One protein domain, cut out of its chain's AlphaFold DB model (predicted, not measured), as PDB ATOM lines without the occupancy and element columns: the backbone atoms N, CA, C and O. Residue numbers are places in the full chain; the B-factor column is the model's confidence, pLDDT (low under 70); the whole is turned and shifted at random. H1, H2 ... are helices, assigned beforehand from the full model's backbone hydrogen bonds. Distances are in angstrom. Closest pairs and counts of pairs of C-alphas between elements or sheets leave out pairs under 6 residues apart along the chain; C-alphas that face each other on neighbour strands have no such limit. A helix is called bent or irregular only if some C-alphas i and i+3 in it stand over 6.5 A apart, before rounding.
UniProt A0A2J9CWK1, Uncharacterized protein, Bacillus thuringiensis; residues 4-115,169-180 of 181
ATOM      1  N   GLN A   4      41.435  74.667 104.600       74.50
ATOM      2  CA  GLN A   4      40.805  73.398 104.219       74.50
ATOM      3  C   GLN A   4      39.276  73.492 104.248       74.50
ATOM      4  O   GLN A   4      38.616  73.115 103.286       74.50
ATOM      5  N   GLU A   5      38.704  74.080 105.296       75.12
ATOM      6  CA  GLU A   5      37.270  74.374 105.368       75.12
ATOM      7  C   GLU A   5      36.831  75.303 104.223       75.12
ATOM      8  O   GLU A   5      35.763  75.119 103.645       75.12
ATOM      9  N   THR A   6      37.660  76.289 103.861       82.75
ATOM     10  CA  THR A   6      37.376  77.211 102.748       82.75
ATOM     11  C   THR A   6      37.428  76.496 101.394       82.75
ATOM     12  O   THR A   6      36.578  76.741 100.532       82.75
ATOM     13  N   LEU A   7      38.377  75.577 101.202       81.25
ATOM     14  CA  LEU A   7      38.425  74.702 100.032       81.25
ATOM     15  C   LEU A   7      37.129  73.882  99.950       81.25
ATOM     16  O   LEU A   7      36.393  73.978  98.974       81.25
ATOM     17  N   VAL A   8      36.809  73.159 101.019       78.69
ATOM     18  CA  VAL A   8      35.711  72.192 101.070       78.69
ATOM     19  C   VAL A   8      34.328  72.837 100.957       78.69
ATOM     20  O   VAL A   8      33.541  72.429 100.111       78.69
ATOM     21  N   TYR A   9      34.011  73.837 101.783       82.06
ATOM     22  CA  TYR A   9      32.642  74.364 101.896       82.06
ATOM     23  C   TYR A   9      32.346  75.557 100.993       82.06
ATOM     24  O   TYR A   9      31.188  75.946 100.870       82.06
ATOM     25  N   LYS A  10      33.368  76.173 100.393       86.44
ATOM     26  CA  LYS A  10      33.174  77.329  99.507       86.44
ATOM     27  C   LYS A  10      33.707  77.073  98.114       86.44
ATOM     28  O   LYS A  10      33.004  77.305  97.140       86.44
ATOM     29  N   THR A  11      34.940  76.592  98.020       88.00
ATOM     30  CA  THR A  11      35.625  76.496  96.729       88.00
ATOM     31  C   THR A  11      35.084  75.349  95.886       88.00
ATOM     32  O   THR A  11      34.712  75.582  94.744       88.00
ATOM     33  N   LEU A  12      35.006  74.125  96.415       87.75
ATOM     34  CA  LEU A  12      34.579  72.968  95.619       87.75
ATOM     35  C   LEU A  12      33.116  73.062  95.139       87.75
ATOM     36  O   LEU A  12      32.877  72.789  93.963       87.75
ATOM     37  N   PRO A  13      32.138  73.503  95.957       90.31
ATOM     38  CA  PRO A  13      30.784  73.780  95.475       90.31
ATOM     39  C   PRO A  13      30.757  74.797  94.333       90.31
ATOM     40  O   PRO A  13      30.108  74.567  93.319       90.31
ATOM     41  N   LEU A  14      31.516  75.887  94.470       91.69
ATOM     42  CA  LEU A  14      31.607  76.925  93.447       91.69
ATOM     43  C   LEU A  14      32.299  76.423  92.172       91.69
ATOM     44  O   LEU A  14      31.886  76.775  91.074       91.69
ATOM     45  N   MET A  15      33.326  75.577  92.296       91.62
ATOM     46  CA  MET A  15      33.935  74.891  91.153       91.62
ATOM     47  C   MET A  15      32.884  74.069  90.407       91.62
ATOM     48  O   MET A  15      32.852  74.110  89.181       91.62
ATOM     49  N   ALA A  16      32.033  73.335  91.128       92.50
ATOM     50  CA  ALA A  16      30.990  72.528  90.511       92.50
ATOM     51  C   ALA A  16      29.945  73.367  89.771       92.50
ATOM     52  O   ALA A  16      29.562  73.001  88.664       92.50
ATOM     53  N   GLU A  17      29.543  74.500  90.346       92.94
ATOM     54  CA  GLU A  17      28.665  75.471  89.683       92.94
ATOM     55  C   GLU A  17      29.275  75.997  88.393       92.94
ATOM     56  O   GLU A  17      28.673  75.875  87.331       92.94
ATOM     57  N   ILE A  18      30.504  76.511  88.479       91.12
ATOM     58  CA  ILE A  18      31.195  77.072  87.321       91.12
ATOM     59  C   ILE A  18      31.374  76.005  86.245       91.12
ATOM     60  O   ILE A  18      31.155  76.302  85.079       91.12
ATOM     61  N   TYR A  19      31.755  74.777  86.619       92.25
ATOM     62  CA  TYR A  19      31.887  73.670  85.675       92.25
ATOM     63  C   TYR A  19      30.573  73.395  84.947       92.25
ATOM     64  O   TYR A  19      30.584  73.287  83.727       92.25
ATOM     65  N   ASP A  20      29.454  73.290  85.665       92.62
ATOM     66  CA  ASP A  20      28.155  73.021  85.043       92.62
ATOM     67  C   ASP A  20      27.742  74.150  84.073       92.62
ATOM     68  O   ASP A  20      27.143  73.854  83.040       92.62
ATOM     69  N   ASP A  21      28.136  75.402  84.340       90.31
ATOM     70  CA  ASP A  21      27.886  76.555  83.457       90.31
ATOM     71  C   ASP A  21      28.710  76.531  82.156       90.31
ATOM     72  O   ASP A  21      28.261  77.044  81.129       90.31
ATOM     73  N   ILE A  22      29.924  75.969  82.187       85.75
ATOM     74  CA  ILE A  22      30.850  75.965  81.038       85.75
ATOM     75  C   ILE A  22      30.990  74.599  80.358       85.75
ATOM     76  O   ILE A  22      31.657  74.478  79.329       85.75
ATOM     77  N   ASN A  23      30.400  73.551  80.927       87.75
ATOM     78  CA  ASN A  23      30.470  72.206  80.383       87.75
ATOM     79  C   ASN A  23      29.763  72.134  79.020       87.75
ATOM     80  O   ASN A  23      28.611  72.539  78.876       87.75
ATOM     81  N   GLY A  24      30.450  71.583  78.021       82.69
ATOM     82  CA  GLY A  24      29.968  71.530  76.638       82.69
ATOM     83  C   GLY A  24      30.287  72.769  75.796       82.69
ATOM     84  O   GLY A  24      29.978  72.762  74.606       82.69
ATOM     85  N   LEU A  25      30.927  73.792  76.373       84.25
ATOM     86  CA  LEU A  25      31.513  74.905  75.626       84.25
ATOM     87  C   LEU A  25      32.907  74.539  75.097       84.25
ATOM     88  O   LEU A  25      33.588  73.669  75.655       84.25
ATOM     89  N   THR A  26      33.359  75.233  74.052       81.62
ATOM     90  CA  THR A  26      34.787  75.251  73.681       81.62
ATOM     91  C   THR A  26      35.610  75.983  74.746       81.62
ATOM     92  O   THR A  26      35.057  76.688  75.601       81.62
ATOM     93  N   LEU A  27      36.944  75.855  74.725       74.69
ATOM     94  CA  LEU A  27      37.770  76.561  75.714       74.69
ATOM     95  C   LEU A  27      37.663  78.079  75.543       74.69
ATOM     96  O   LEU A  27      37.682  78.816  76.529       74.69
ATOM     97  N   ASP A  28      37.510  78.553  74.313       74.50
ATOM     98  CA  ASP A  28      37.360  79.978  74.029       74.50
ATOM     99  C   ASP A  28      36.002  80.524  74.473       74.50
ATOM    100  O   ASP A  28      35.938  81.605  75.067       74.50
ATOM    101  N   GLU A  29      34.924  79.767  74.274       79.81
ATOM    102  CA  GLU A  29      33.593  80.117  74.774       79.81
ATOM    103  C   GLU A  29      33.553  80.142  76.303       79.81
ATOM    104  O   GLU A  29      33.072  81.118  76.888       79.81
ATOM    105  N   ALA A  30      34.125  79.125  76.954       80.81
ATOM    106  CA  ALA A  30      34.247  79.080  78.406       80.81
ATOM    107  C   ALA A  30      35.032  80.294  78.925       80.81
ATOM    108  O   ALA A  30      34.556  81.023  79.796       80.81
ATOM    109  N   ARG A  31      36.206  80.590  78.352       75.50
ATOM    110  CA  ARG A  31      37.009  81.768  78.729       75.50
ATOM    111  C   ARG A  31      36.239  83.067  78.541       75.50
ATOM    112  O   ARG A  31      36.320  83.940  79.405       75.50
ATOM    113  N   LYS A  32      35.511  83.211  77.433       75.88
ATOM    114  CA  LYS A  32      34.722  84.409  77.138       75.88
ATOM    115  C   LYS A  32      33.627  84.619  78.181       75.88
ATOM    116  O   LYS A  32      33.588  85.684  78.795       75.88
ATOM    117  N   LEU A  33      32.816  83.597  78.443       76.12
ATOM    118  CA  LEU A  33      31.757  83.641  79.456       76.12
ATOM    119  C   LEU A  33      32.314  83.992  80.849       76.12
ATOM    120  O   LEU A  33      31.718  84.733  81.636       76.12
ATOM    121  N   LEU A  34      33.510  83.498  81.156       69.44
ATOM    122  CA  LEU A  34      34.152  83.726  82.445       69.44
ATOM    123  C   LEU A  34      34.791  85.113  82.574       69.44
ATOM    124  O   LEU A  34      34.737  85.693  83.661       69.44
ATOM    125  N   ARG A  35      35.335  85.681  81.489       70.56
ATOM    126  CA  ARG A  35      35.748  87.097  81.429       70.56
ATOM    127  C   ARG A  35      34.554  88.024  81.638       70.56
ATOM    128  O   ARG A  35      34.617  88.916  82.478       70.56
ATOM    129  N   GLU A  36      33.444  87.749  80.960       72.94
ATOM    130  CA  GLU A  36      32.214  88.542  81.072       72.94
ATOM    131  C   GLU A  36      31.628  88.527  82.497       72.94
ATOM    132  O   GLU A  36      31.077  89.530  82.947       72.94
ATOM    133  N   SER A  37      31.785  87.423  83.238       67.25
ATOM    134  CA  SER A  37      31.251  87.278  84.603       67.25
ATOM    135  C   SER A  37      32.217  87.658  85.733       67.25
ATOM    136  O   SER A  37      31.760  87.915  86.847       67.25
ATOM    137  N   SER A  38      33.533  87.675  85.490       63.78
ATOM    138  CA  SER A  38      34.559  87.827  86.544       63.78
ATOM    139  C   SER A  38      35.510  89.016  86.344       63.78
ATOM    140  O   SER A  38      36.356  89.252  87.205       63.78
ATOM    141  N   GLY A  39      35.372  89.769  85.246       62.53
ATOM    142  CA  GLY A  39      36.261  90.873  84.865       62.53
ATOM    143  C   GLY A  39      37.453  90.419  84.013       62.53
ATOM    144  O   GLY A  39      37.760  89.233  83.936       62.53
ATOM    145  N   ASP A  40      38.132  91.362  83.356       55.75
ATOM    146  CA  ASP A  40      39.187  91.058  82.372       55.75
ATOM    147  C   ASP A  40      40.528  90.639  83.000       55.75
ATOM    148  O   ASP A  40      41.334  89.953  82.367       55.75
ATOM    149  N   ASP A  41      40.763  91.001  84.260       63.94
ATOM    150  CA  ASP A  41      42.108  90.951  84.831       63.94
ATOM    151  C   ASP A  41      42.489  89.600  85.421       63.94
ATOM    152  O   ASP A  41      43.646  89.423  85.774       63.94
ATOM    153  N   TRP A  42      41.586  88.625  85.555       62.19
ATOM    154  CA  TRP A  42      41.916  87.421  86.322       62.19
ATOM    155  C   TRP A  42      43.014  86.579  85.664       62.19
ATOM    156  O   TRP A  42      43.918  86.166  86.376       62.19
ATOM    157  N   ILE A  43      43.015  86.381  84.337       63.12
ATOM    158  CA  ILE A  43      44.088  85.635  83.643       63.12
ATOM    159  C   ILE A  43      45.428  86.358  83.811       63.12
ATOM    160  O   ILE A  43      46.415  85.743  84.210       63.12
ATOM    161  N   ASN A  44      45.457  87.670  83.569       63.28
ATOM    162  CA  ASN A  44      46.674  88.472  83.694       63.28
ATOM    163  C   ASN A  44      47.156  88.534  85.148       63.28
ATOM    164  O   ASN A  44      48.315  88.241  85.404       63.28
ATOM    165  N   SER A  45      46.256  88.762  86.104       62.22
ATOM    166  CA  SER A  45      46.530  88.727  87.548       62.22
ATOM    167  C   SER A  45      47.049  87.361  87.986       62.22
ATOM    168  O   SER A  45      47.936  87.281  88.829       62.22
ATOM    169  N   THR A  46      46.543  86.272  87.394       61.47
ATOM    170  CA  THR A  46      47.051  84.914  87.643       61.47
ATOM    171  C   THR A  46      48.491  84.792  87.180       61.47
ATOM    172  O   THR A  46      49.359  84.347  87.926       61.47
ATOM    173  N   VAL A  47      48.755  85.164  85.930       65.25
ATOM    174  CA  VAL A  47      50.082  85.030  85.331       65.25
ATOM    175  C   VAL A  47      51.081  85.962  86.021       65.25
ATOM    176  O   VAL A  47      52.214  85.548  86.259       65.25
ATOM    177  N   GLU A  48      50.669  87.170  86.405       65.50
ATOM    178  CA  GLU A  48      51.476  88.148  87.144       65.50
ATOM    179  C   GLU A  48      51.777  87.696  88.575       65.50
ATOM    180  O   GLU A  48      52.927  87.767  89.006       65.50
ATOM    181  N   ALA A  49      50.782  87.188  89.309       61.66
ATOM    182  CA  ALA A  49      50.965  86.758  90.695       61.66
ATOM    183  C   ALA A  49      51.831  85.495  90.823       61.66
ATOM    184  O   ALA A  49      52.463  85.276  91.858       61.66
ATOM    185  N   VAL A  50      51.832  84.638  89.801       62.00
ATOM    186  CA  VAL A  50      52.463  83.310  89.855       62.00
ATOM    187  C   VAL A  50      53.764  83.260  89.065       62.00
ATOM    188  O   VAL A  50      54.691  82.550  89.454       62.00
ATOM    189  N   GLY A  51      53.846  84.024  87.980       67.75
ATOM    190  CA  GLY A  51      54.926  83.972  87.008       67.75
ATOM    191  C   GLY A  51      54.687  82.892  85.951       67.75
ATOM    192  O   GLY A  51      54.424  81.727  86.254       67.75
ATOM    193  N   ARG A  52      54.833  83.274  84.677       69.62
ATOM    194  CA  ARG A  52      54.663  82.379  83.519       69.62
ATOM    195  C   ARG A  52      55.578  81.153  83.578       69.62
ATOM    196  O   ARG A  52      55.129  80.051  83.285       69.62
ATOM    197  N   GLU A  53      56.830  81.338  83.984       69.38
ATOM    198  CA  GLU A  53      57.818  80.259  84.101       69.38
ATOM    199  C   GLU A  53      57.422  79.239  85.175       69.38
ATOM    200  O   GLU A  53      57.514  78.038  84.946       69.38
ATOM    201  N   LYS A  54      56.882  79.702  86.308       70.88
ATOM    202  CA  LYS A  54      56.374  78.821  87.361       70.88
ATOM    203  C   LYS A  54      55.115  78.074  86.922       70.88
ATOM    204  O   LYS A  54      54.981  76.894  87.217       70.88
ATOM    205  N   LEU A  55      54.201  78.715  86.192       69.25
ATOM    206  CA  LEU A  55      53.043  78.017  85.618       69.25
ATOM    207  C   LEU A  55      53.480  76.944  84.617       69.25
ATOM    208  O   LEU A  55      53.006  75.818  84.689       69.25
ATOM    209  N   MET A  56      54.417  77.267  83.729       70.56
ATOM    210  CA  MET A  56      54.954  76.323  82.748       70.56
ATOM    211  C   MET A  56      55.660  75.140  83.423       70.56
ATOM    212  O   MET A  56      55.404  73.990  83.072       70.56
ATOM    213  N   ASN A  57      56.511  75.423  84.411       68.12
ATOM    214  CA  ASN A  57      57.329  74.411  85.060       68.12
ATOM    215  C   ASN A  57      56.555  73.628  86.108       68.12
ATOM    216  O   ASN A  57      56.701  72.422  86.118       68.12
ATOM    217  N   ASP A  58      55.717  74.238  86.948       69.06
ATOM    218  CA  ASP A  58      55.095  73.587  88.116       69.06
ATOM    219  C   ASP A  58      53.618  73.224  87.904       69.06
ATOM    220  O   ASP A  58      53.095  72.324  88.571       69.06
ATOM    221  N   ARG A  59      52.923  73.917  86.992       69.19
ATOM    222  CA  ARG A  59      51.468  73.794  86.770       69.19
ATOM    223  C   ARG A  59      51.113  73.765  85.269       69.19
ATOM    224  O   ARG A  59      50.334  74.597  84.802       69.19
ATOM    225  N   PRO A  60      51.647  72.801  84.496       68.38
ATOM    226  CA  PRO A  60      51.544  72.801  83.033       68.38
ATOM    227  C   PRO A  60      50.105  72.718  82.495       68.38
ATOM    228  O   PRO A  60      49.807  73.310  81.459       68.38
ATOM    229  N   SER A  61      49.180  72.073  83.217       68.44
ATOM    230  CA  SER A  61      47.753  72.078  82.857       68.44
ATOM    231  C   SER A  61      47.132  73.477  82.927       68.44
ATOM    232  O   SER A  61      46.328  73.850  82.075       68.44
ATOM    233  N   TRP A  62      47.553  74.295  83.895       71.25
ATOM    234  CA  TRP A  62      47.081  75.670  84.066       71.25
ATOM    235  C   TRP A  62      47.693  76.584  83.010       71.25
ATOM    236  O   TRP A  62      47.008  77.437  82.449       71.25
ATOM    237  N   TYR A  63      48.972  76.376  82.684       68.56
ATOM    238  CA  TYR A  63      49.613  77.069  81.568       68.56
ATOM    239  C   TYR A  63      48.840  76.857  80.256       68.56
ATOM    240  O   TYR A  63      48.525  77.825  79.564       68.56
ATOM    241  N   PHE A  64      48.444  75.620  79.953       66.38
ATOM    242  CA  PHE A  64      47.638  75.326  78.768       66.38
ATOM    243  C   PHE A  64      46.249  75.982  78.820       66.38
ATOM    244  O   PHE A  64      45.851  76.681  77.884       66.38
ATOM    245  N   ALA A  65      45.539  75.831  79.943       67.94
ATOM    246  CA  ALA A  65      44.194  76.374  80.124       67.94
ATOM    247  C   ALA A  65      44.138  77.910  80.001       67.94
ATOM    248  O   ALA A  65      43.190  78.438  79.409       67.94
ATOM    249  N   PHE A  66      45.143  78.632  80.510       63.12
ATOM    250  CA  PHE A  66      45.095  80.097  80.628       63.12
ATOM    251  C   PHE A  66      45.971  80.860  79.637       63.12
ATOM    252  O   PHE A  66      45.637  81.996  79.308       63.12
ATOM    253  N   VAL A  67      47.078  80.276  79.173       62.75
ATOM    254  CA  VAL A  67      48.087  81.006  78.388       62.75
ATOM    255  C   VAL A  67      48.106  80.586  76.923       62.75
ATOM    256  O   VAL A  67      48.319  81.445  76.072       62.75
ATOM    257  N   LYS A  68      47.896  79.304  76.603       60.75
ATOM    258  CA  LYS A  68      48.165  78.810  75.240       60.75
ATOM    259  C   LYS A  68      46.976  78.736  74.286       60.75
ATOM    260  O   LYS A  68      47.230  78.820  73.091       60.75
ATOM    261  N   GLY A  69      45.732  78.742  74.774       52.16
ATOM    262  CA  GLY A  69      44.551  78.978  73.924       52.16
ATOM    263  C   GLY A  69      44.254  77.872  72.897       52.16
ATOM    264  O   GLY A  69      45.146  77.100  72.586       52.16
ATOM    265  N   GLU A  70      43.034  77.775  72.350       47.78
ATOM    266  CA  GLU A  70      42.779  76.862  71.207       47.78
ATOM    267  C   GLU A  70      43.251  77.450  69.861       47.78
ATOM    268  O   GLU A  70      43.446  76.702  68.907       47.78
ATOM    269  N   GLU A  71      43.555  78.752  69.782       44.31
ATOM    270  CA  GLU A  71      44.046  79.388  68.556       44.31
ATOM    271  C   GLU A  71      45.287  80.266  68.777       44.31
ATOM    272  O   GLU A  71      45.200  81.475  68.991       44.31
ATOM    273  N   GLY A  72      46.471  79.679  68.594       42.16
ATOM    274  CA  GLY A  72      47.540  80.451  67.950       42.16
ATOM    275  C   GLY A  72      48.893  80.502  68.629       42.16
ATOM    276  O   GLY A  72      49.674  81.387  68.295       42.16
ATOM    277  N   ASP A  73      49.209  79.567  69.525       40.84
ATOM    278  CA  ASP A  73      50.616  79.323  69.854       40.84
ATOM    279  C   ASP A  73      50.896  77.905  70.397       40.84
ATOM    280  O   ASP A  73      51.967  77.646  70.959       40.84
ATOM    281  N   ILE A  74      49.946  76.969  70.248       41.56
ATOM    282  CA  ILE A  74      50.175  75.536  70.480       41.56
ATOM    283  C   ILE A  74      51.217  75.082  69.444       41.56
ATOM    284  O   ILE A  74      50.930  75.065  68.251       41.56
ATOM    285  N   GLY A  75      52.435  74.775  69.897       41.50
ATOM    286  CA  GLY A  75      53.516  74.262  69.040       41.50
ATOM    287  C   GLY A  75      54.844  75.022  69.099       41.50
ATOM    288  O   GLY A  75      55.804  74.603  68.466       41.50
ATOM    289  N   ASN A  76      54.943  76.122  69.856       48.09
ATOM    290  CA  ASN A  76      56.232  76.814  70.032       48.09
ATOM    291  C   ASN A  76      57.021  76.364  71.280       48.09
ATOM    292  O   ASN A  76      58.191  76.718  71.412       48.09
ATOM    293  N   ASP A  77      56.415  75.586  72.190       59.03
ATOM    294  CA  ASP A  77      57.107  74.970  73.329       59.03
ATOM    295  C   ASP A  77      56.640  73.518  73.563       59.03
ATOM    296  O   ASP A  77      55.460  73.198  73.405       59.03
ATOM    297  N   ASN A  78      57.574  72.634  73.941       62.72
ATOM    298  CA  ASN A  78      57.327  71.192  74.113       62.72
ATOM    299  C   ASN A  78      56.219  70.893  75.139       62.72
ATOM    300  O   ASN A  78      55.535  69.877  75.042       62.72
ATOM    301  N   MET A  79      56.027  71.765  76.134       63.44
ATOM    302  CA  MET A  79      55.036  71.552  77.190       63.44
ATOM    303  C   MET A  79      53.607  71.686  76.657       63.44
ATOM    304  O   MET A  79      52.743  70.880  76.993       63.44
ATOM    305  N   SER A  80      53.360  72.668  75.790       61.19
ATOM    306  CA  SER A  80      52.049  72.867  75.163       61.19
ATOM    307  C   SER A  80      51.639  71.672  74.301       61.19
ATOM    308  O   SER A  80      50.477  71.270  74.323       61.19
ATOM    309  N   GLU A  81      52.592  71.083  73.573       65.94
ATOM    310  CA  GLU A  81      52.355  69.892  72.749       65.94
ATOM    311  C   GLU A  81      52.018  68.669  73.605       65.94
ATOM    312  O   GLU A  81      51.049  67.964  73.323       65.94
ATOM    313  N   LEU A  82      52.769  68.442  74.686       67.69
ATOM    314  CA  LEU A  82      52.523  67.336  75.611       67.69
ATOM    315  C   LEU A  82      51.160  67.465  76.302       67.69
ATOM    316  O   LEU A  82      50.400  66.498  76.344       67.69
ATOM    317  N   VAL A  83      50.808  68.658  76.794       66.38
ATOM    318  CA  VAL A  83      49.502  68.879  77.434       66.38
ATOM    319  C   VAL A  83      48.368  68.676  76.428       66.38
ATOM    320  O   VAL A  83      47.435  67.938  76.727       66.38
ATOM    321  N   SER A  84      48.467  69.245  75.221       68.25
ATOM    322  CA  SER A  84      47.449  69.070  74.174       68.25
ATOM    323  C   SER A  84      47.278  67.612  73.739       68.25
ATOM    324  O   SER A  84      46.206  67.240  73.265       68.25
ATOM    325  N   LYS A  85      48.328  66.793  73.853       73.62
ATOM    326  CA  LYS A  85      48.311  65.386  73.443       73.62
ATOM    327  C   LYS A  85      47.654  64.467  74.474       73.62
ATOM    328  O   LYS A  85      47.050  63.471  74.081       73.62
ATOM    329  N   TYR A  86      47.764  64.779  75.768       74.75
ATOM    330  CA  TYR A  86      47.321  63.879  76.847       74.75
ATOM    331  C   TYR A  86      46.179  64.420  77.708       74.75
ATOM    332  O   TYR A  86      45.462  63.636  78.332       74.75
ATOM    333  N   MET A  87      45.973  65.735  77.755       75.00
ATOM    334  CA  MET A  87      44.857  66.328  78.484       75.00
ATOM    335  C   MET A  87      43.614  66.382  77.592       75.00
ATOM    336  O   MET A  87      43.626  66.969  76.515       75.00
ATOM    337  N   LYS A  88      42.521  65.768  78.056       77.31
ATOM    338  CA  LYS A  88      41.221  65.835  77.378       77.31
ATOM    339  C   LYS A  88      40.596  67.222  77.532       77.31
ATOM    340  O   LYS A  88      40.871  67.923  78.508       77.31
ATOM    341  N   HIS A  89      39.694  67.565  76.614       76.62
ATOM    342  CA  HIS A  89      38.911  68.804  76.657       76.62
ATOM    343  C   HIS A  89      38.214  69.004  78.007       76.62
ATOM    344  O   HIS A  89      38.335  70.050  78.639       76.62
ATOM    345  N   GLU A  90      37.561  67.957  78.508       77.25
ATOM    346  CA  GLU A  90      36.823  67.987  79.770       77.25
ATOM    347  C   GLU A  90      37.735  68.315  80.958       77.25
ATOM    348  O   GLU A  90      37.346  69.056  81.857       77.25
ATOM    349  N   HIS A  91      38.977  67.821  80.948       79.81
ATOM    350  CA  HIS A  91      39.947  68.119  82.001       79.81
ATOM    351  C   HIS A  91      40.362  69.593  81.972       79.81
ATOM    352  O   HIS A  91      40.457  70.223  83.024       79.81
ATOM    353  N   ALA A  92      40.566  70.161  80.779       77.00
ATOM    354  CA  ALA A  92      40.884  71.577  80.629       77.00
ATOM    355  C   ALA A  92      39.727  72.468  81.118       77.00
ATOM    356  O   ALA A  92      39.959  73.450  81.825       77.00
ATOM    357  N   ILE A  93      38.481  72.081  80.835       83.19
ATOM    358  CA  ILE A  93      37.283  72.754  81.351       83.19
ATOM    359  C   ILE A  93      37.208  72.681  82.889       83.19
ATOM    360  O   ILE A  93      36.981  73.703  83.545       83.19
ATOM    361  N   MET A  94      37.464  71.516  83.496       85.62
ATOM    362  CA  MET A  94      37.505  71.381  84.962       85.62
ATOM    363  C   MET A  94      38.613  72.229  85.608       85.62
ATOM    364  O   MET A  94      38.400  72.800  86.678       85.62
ATOM    365  N   GLU A  95      39.782  72.336  84.972       80.00
ATOM    366  CA  GLU A  95      40.890  73.176  85.452       80.00
ATOM    367  C   GLU A  95      40.517  74.665  85.457       80.00
ATOM    368  O   GLU A  95      40.783  75.367  86.437       80.00
ATOM    369  N   ILE A  96      39.836  75.140  84.410       78.75
ATOM    370  CA  ILE A  96      39.311  76.510  84.353       78.75
ATOM    371  C   ILE A  96      38.333  76.759  85.512       78.75
ATOM    372  O   ILE A  96      38.468  77.754  86.231       78.75
ATOM    373  N   ALA A  97      37.385  75.844  85.735       85.50
ATOM    374  CA  ALA A  97      36.401  75.970  86.809       85.50
ATOM    375  C   ALA A  97      37.052  76.002  88.205       85.50
ATOM    376  O   ALA A  97      36.730  76.871  89.024       85.50
ATOM    377  N   MET A  98      38.005  75.098  88.462       84.12
ATOM    378  CA  MET A  98      38.756  75.029  89.722       84.12
ATOM    379  C   MET A  98      39.480  76.345  89.997       84.12
ATOM    380  O   MET A  98      39.377  76.901  91.091       84.12
ATOM    381  N   TYR A  99      40.191  76.871  89.001       79.31
ATOM    382  CA  TYR A  99      40.948  78.106  89.154       79.31
ATOM    383  C   TYR A  99      40.056  79.286  89.542       79.31
ATOM    384  O   TYR A  99      40.361  80.029  90.476       79.31
ATOM    385  N   ILE A 100      38.936  79.464  88.846       78.56
ATOM    386  CA  ILE A 100      38.049  80.601  89.092       78.56
ATOM    387  C   ILE A 100      37.413  80.490  90.467       78.56
ATOM    388  O   ILE A 100      37.342  81.490  91.185       78.56
ATOM    389  N   ALA A 101      37.016  79.286  90.873       86.56
ATOM    390  CA  ALA A 101      36.543  79.051  92.225       86.56
ATOM    391  C   ALA A 101      37.607  79.428  93.266       86.56
ATOM    392  O   ALA A 101      37.301  80.112  94.246       86.56
ATOM    393  N   LEU A 102      38.870  79.056  93.037       81.69
ATOM    394  CA  LEU A 102      39.992  79.418  93.906       81.69
ATOM    395  C   LEU A 102      40.256  80.923  93.942       81.69
ATOM    396  O   LEU A 102      40.552  81.464  95.007       81.69
ATOM    397  N   ASN A 103      40.144  81.609  92.810       77.81
ATOM    398  CA  ASN A 103      40.316  83.054  92.747       77.81
ATOM    399  C   ASN A 103      39.183  83.769  93.504       77.81
ATOM    400  O   ASN A 103      39.438  84.537  94.429       77.81
ATOM    401  N   ARG A 104      37.923  83.421  93.216       81.25
ATOM    402  CA  ARG A 104      36.733  83.985  93.884       81.25
ATOM    403  C   ARG A 104      36.713  83.739  95.397       81.25
ATOM    404  O   ARG A 104      36.087  84.496  96.134       81.25
ATOM    405  N   THR A 105      37.397  82.700  95.872       84.06
ATOM    406  CA  THR A 105      37.516  82.370  97.301       84.06
ATOM    407  C   THR A 105      38.834  82.822  97.936       84.06
ATOM    408  O   THR A 105      39.035  82.581  99.125       84.06
ATOM    409  N   ASN A 106      39.716  83.501  97.190       78.00
ATOM    410  CA  ASN A 106      41.070  83.894  97.615       78.00
ATOM    411  C   ASN A 106      41.959  82.718  98.068       78.00
ATOM    412  O   ASN A 106      42.895  82.884  98.850       78.00
ATOM    413  N   MET A 107      41.685  81.519  97.560       79.56
ATOM    414  CA  MET A 107      42.400  80.279  97.867       79.56
ATOM    415  C   MET A 107      43.523  79.970  96.869       79.56
ATOM    416  O   MET A 107      44.302  79.042  97.087       79.56
ATOM    417  N   TYR A 108      43.644  80.740  95.785       73.88
ATOM    418  CA  TYR A 108      44.612  80.468  94.720       73.88
ATOM    419  C   TYR A 108      46.068  80.505  95.214       73.88
ATOM    420  O   TYR A 108      46.833  79.590  94.922       73.88
ATOM    421  N   HIS A 109      46.447  81.497  96.031       69.88
ATOM    422  CA  HIS A 109      47.791  81.562  96.610       69.88
ATOM    423  C   HIS A 109      48.083  80.377  97.519       69.88
ATOM    424  O   HIS A 109      49.186  79.844  97.473       69.88
ATOM    425  N   TYR A 110      47.103  79.955  98.324       74.75
ATOM    426  CA  TYR A 110      47.239  78.780  99.175       74.75
ATOM    427  C   TYR A 110      47.567  77.558  98.313       74.75
ATOM    428  O   TYR A 110      48.647  77.010  98.464       74.75
ATOM    429  N   ILE A 111      46.732  77.242  97.319       70.62
ATOM    430  CA  ILE A 111      46.900  76.082  96.422       70.62
ATOM    431  C   ILE A 111      48.189  76.123  95.577       70.62
ATOM    432  O   ILE A 111      48.743  75.083  95.225       70.62
ATOM    433  N   LEU A 112      48.687  77.309  95.233       63.50
ATOM    434  CA  LEU A 112      49.912  77.470  94.439       63.50
ATOM    435  C   LEU A 112      51.206  77.496  95.263       63.50
ATOM    436  O   LEU A 112      52.295  77.343  94.700       63.50
ATOM    437  N   SER A 113      51.102  77.773  96.563       57.41
ATOM    438  CA  SER A 113      52.242  77.868  97.485       57.41
ATOM    439  C   SER A 113      52.409  76.626  98.343       57.41
ATOM    440  O   SER A 113      53.535  76.308  98.731       57.41
ATOM    441  N   THR A 114      51.343  75.861  98.567       57.62
ATOM    442  CA  THR A 114      51.520  74.444  98.827       57.62
ATOM    443  C   THR A 114      52.075  73.820  97.556       57.62
ATOM    444  O   THR A 114      51.517  73.962  96.462       57.62
ATOM    445  N   LYS A 115      53.171  73.064  97.700       49.41
ATOM    446  CA  LYS A 115      53.294  71.871  96.875       49.41
ATOM    447  C   LYS A 115      51.996  71.130  97.137       49.41
ATOM    448  O   LYS A 115      51.826  70.533  98.192       49.41
ATOM    449  N   ILE A 169      33.111  66.034  91.764       84.88
ATOM    450  CA  ILE A 169      32.143  65.140  92.421       84.88
ATOM    451  C   ILE A 169      31.913  65.581  93.869       84.88
ATOM    452  O   ILE A 169      30.767  65.703  94.307       84.88
ATOM    453  N   ILE A 170      32.992  65.871  94.594       81.69
ATOM    454  CA  ILE A 170      32.934  66.357  95.973       81.69
ATOM    455  C   ILE A 170      32.202  67.695  96.041       81.69
ATOM    456  O   ILE A 170      31.290  67.852  96.849       81.69
ATOM    457  N   GLY A 171      32.544  68.643  95.166       87.31
ATOM    458  CA  GLY A 171      31.865  69.932  95.076       87.31
ATOM    459  C   GLY A 171      30.353  69.792  94.911       87.31
ATOM    460  O   GLY A 171      29.587  70.412  95.652       87.31
ATOM    461  N   LYS A 172      29.916  68.899  94.013       89.31
ATOM    462  CA  LYS A 172      28.495  68.581  93.795       89.31
ATOM    463  C   LYS A 172      27.834  67.975  95.034       89.31
ATOM    464  O   LYS A 172      26.707  68.342  95.367       89.31
ATOM    465  N   GLN A 173      28.518  67.063  95.726       82.94
ATOM    466  CA  GLN A 173      28.010  66.448  96.956       82.94
ATOM    467  C   GLN A 173      27.817  67.480  98.071       82.94
ATOM    468  O   GLN A 173      26.748  67.530  98.674       82.94
ATOM    469  N   VAL A 174      28.815  68.335  98.302       83.38
ATOM    470  CA  VAL A 174      28.750  69.391  99.322       83.38
ATOM    471  C   VAL A 174      27.651  70.389  99.009       83.38
ATOM    472  O   VAL A 174      26.871  70.722  99.896       83.38
ATOM    473  N   LYS A 175      27.558  70.844  97.754       86.81
ATOM    474  CA  LYS A 175      26.513  71.776  97.323       86.81
ATOM    475  C   LYS A 175      25.121  71.232  97.640       86.81
ATOM    476  O   LYS A 175      24.347  71.895  98.324       86.81
ATOM    477  N   LYS A 176      24.842  69.998  97.209       87.12
ATOM    478  CA  LYS A 176      23.560  69.327  97.454       87.12
ATOM    479  C   LYS A 176      23.217  69.258  98.940       87.12
ATOM    480  O   LYS A 176      22.047  69.329  99.303       87.12
ATOM    481  N   GLU A 177      24.219  69.075  99.790       80.94
ATOM    482  CA  GLU A 177      24.006  69.002 101.229       80.94
ATOM    483  C   GLU A 177      23.765  70.380 101.859       80.94
ATOM    484  O   GLU A 177      22.889  70.521 102.708       80.94
ATOM    485  N   LEU A 178      24.467  71.420 101.402       81.19
ATOM    486  CA  LEU A 178      24.227  72.794 101.850       81.19
ATOM    487  C   LEU A 178      22.820  73.295 101.483       81.19
ATOM    488  O   LEU A 178      22.219  74.007 102.279       81.19
ATOM    489  N   GLU A 179      22.282  72.902 100.325       85.31
ATOM    490  CA  GLU A 179      20.939  73.287  99.848       85.31
ATOM    491  C   GLU A 179      19.779  72.599 100.590       85.31
ATOM    492  O   GLU A 179      18.632  73.025 100.472       85.31
ATOM    493  N   ARG A 180      20.042  71.517 101.335       81.88
ATOM    494  CA  ARG A 180      19.022  70.822 102.145       81.88
ATOM    495  C   ARG A 180      18.683  71.545 103.450       81.88
ATOM    496  O   ARG A 180      17.714  71.157 104.102       81.88
TER     497      ARG A 180
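AT A GLANCE: This is residues 4 to 115 and 169 to 180 of the 181 residues of an uncharacterized protein of Bacillus thuringiensis (UniProt A0A2J9CWK1). H7 runs through the middle of a cluster of crossing helices, with H1 packed slantwise on one side of it and H5 packed across its early part on another. H9 crosses the far side of H1 at one end of the long axis, while H4 and H6 pack on H5 toward the other end; H2 runs beside the early part of H7, and H3 and H8 are only loosely attached. The printed part has 124 residues with nine named helices, H1 to H9 in order, and no named strand: an all helix domain. It is compact, with a radius of gyration of the C-alphas of 14.5 A, yet elongated, spanning 49 by 31 by 28 A.

IN THESE COORDINATES: Find C-alpha 4 at (40.805, 73.398, 104.219); from there H1 runs 25.4 A through residues 4 to 22, with a kink of 36 degrees near residue 11. H2 follows at residues 27 to 38, 16.0 A long, then H3 at 41 to 50, H4 at 52 to 58, H5 at 60 to 68 and H6 at 78 to 86. Find C-alpha 89 at (38.911, 68.804, 76.657), where H7 begins; it runs 23.1 A to residue 104. H8 holds residues 108 to 113, and beyond the cut H9 holds 169 to 178, ending at C-alpha 178 at (24.227, 72.794, 101.850). H1 and H5 are only just irregular: C-alphas 9 and 12, and C-alphas 65 and 68, are each 6.7 A apart.

HOW THE PARTS SIT: H5 and H7 are the hubs, touching three helices each. They touch each other about perpendicular, at 86 degrees; their closest C-alphas, Ala 65 and Ala 92, are 5.8 A apart. H1 touches H7 at a steep tilt of 49 degrees, opposite ways, with C-alphas 15 and 101 closest at 5.0 A. With residues 8 to 16 alone, H1 touches H9 at 75 degrees, about perpendicular; Pro 13 and Gly 171 have the closest C-alphas, 4.0 A. H2 touches H7 with residues 27 to 30 alone, at a shallow tilt of 14 degrees, the same way; Leu 27 and Ile 93 have the closest C-alphas, 6.8 A. H4 and H5 form a helical hairpin at 22 degrees, closest at C-alphas 55 and 63, 5.4 A. H6 touches H5 about perpendicular, at 73 degrees, closest at C-alphas 64 and 80, 6.2 A. H3 and H8 touch no helix; H3 is near H5, and H8 is near H7. Packing is mostly crossed, only just, with 2 of 6 touching pairs at a shallow tilt. Every O i to N i+4 pair is within hydrogen-bond range in H2, H3, H4, H6, H7, H8 and H9, against 13 of 15 in H1 and 4 of 5 in H5.

THE WHOLE: The two C-alphas farthest apart, Asn 76 and Arg 180, are 49.5 A apart. Residues 116 to 168 are not printed, and C-alphas 115 and 169 stand 22.6 A apart across the cut. Of the links printed whole, H5 to H6 is short and the others are tight. Mean pLDDT of the printed part is 73.2; 51 residues are under 70, among them 37 to 53 and 63 to 84.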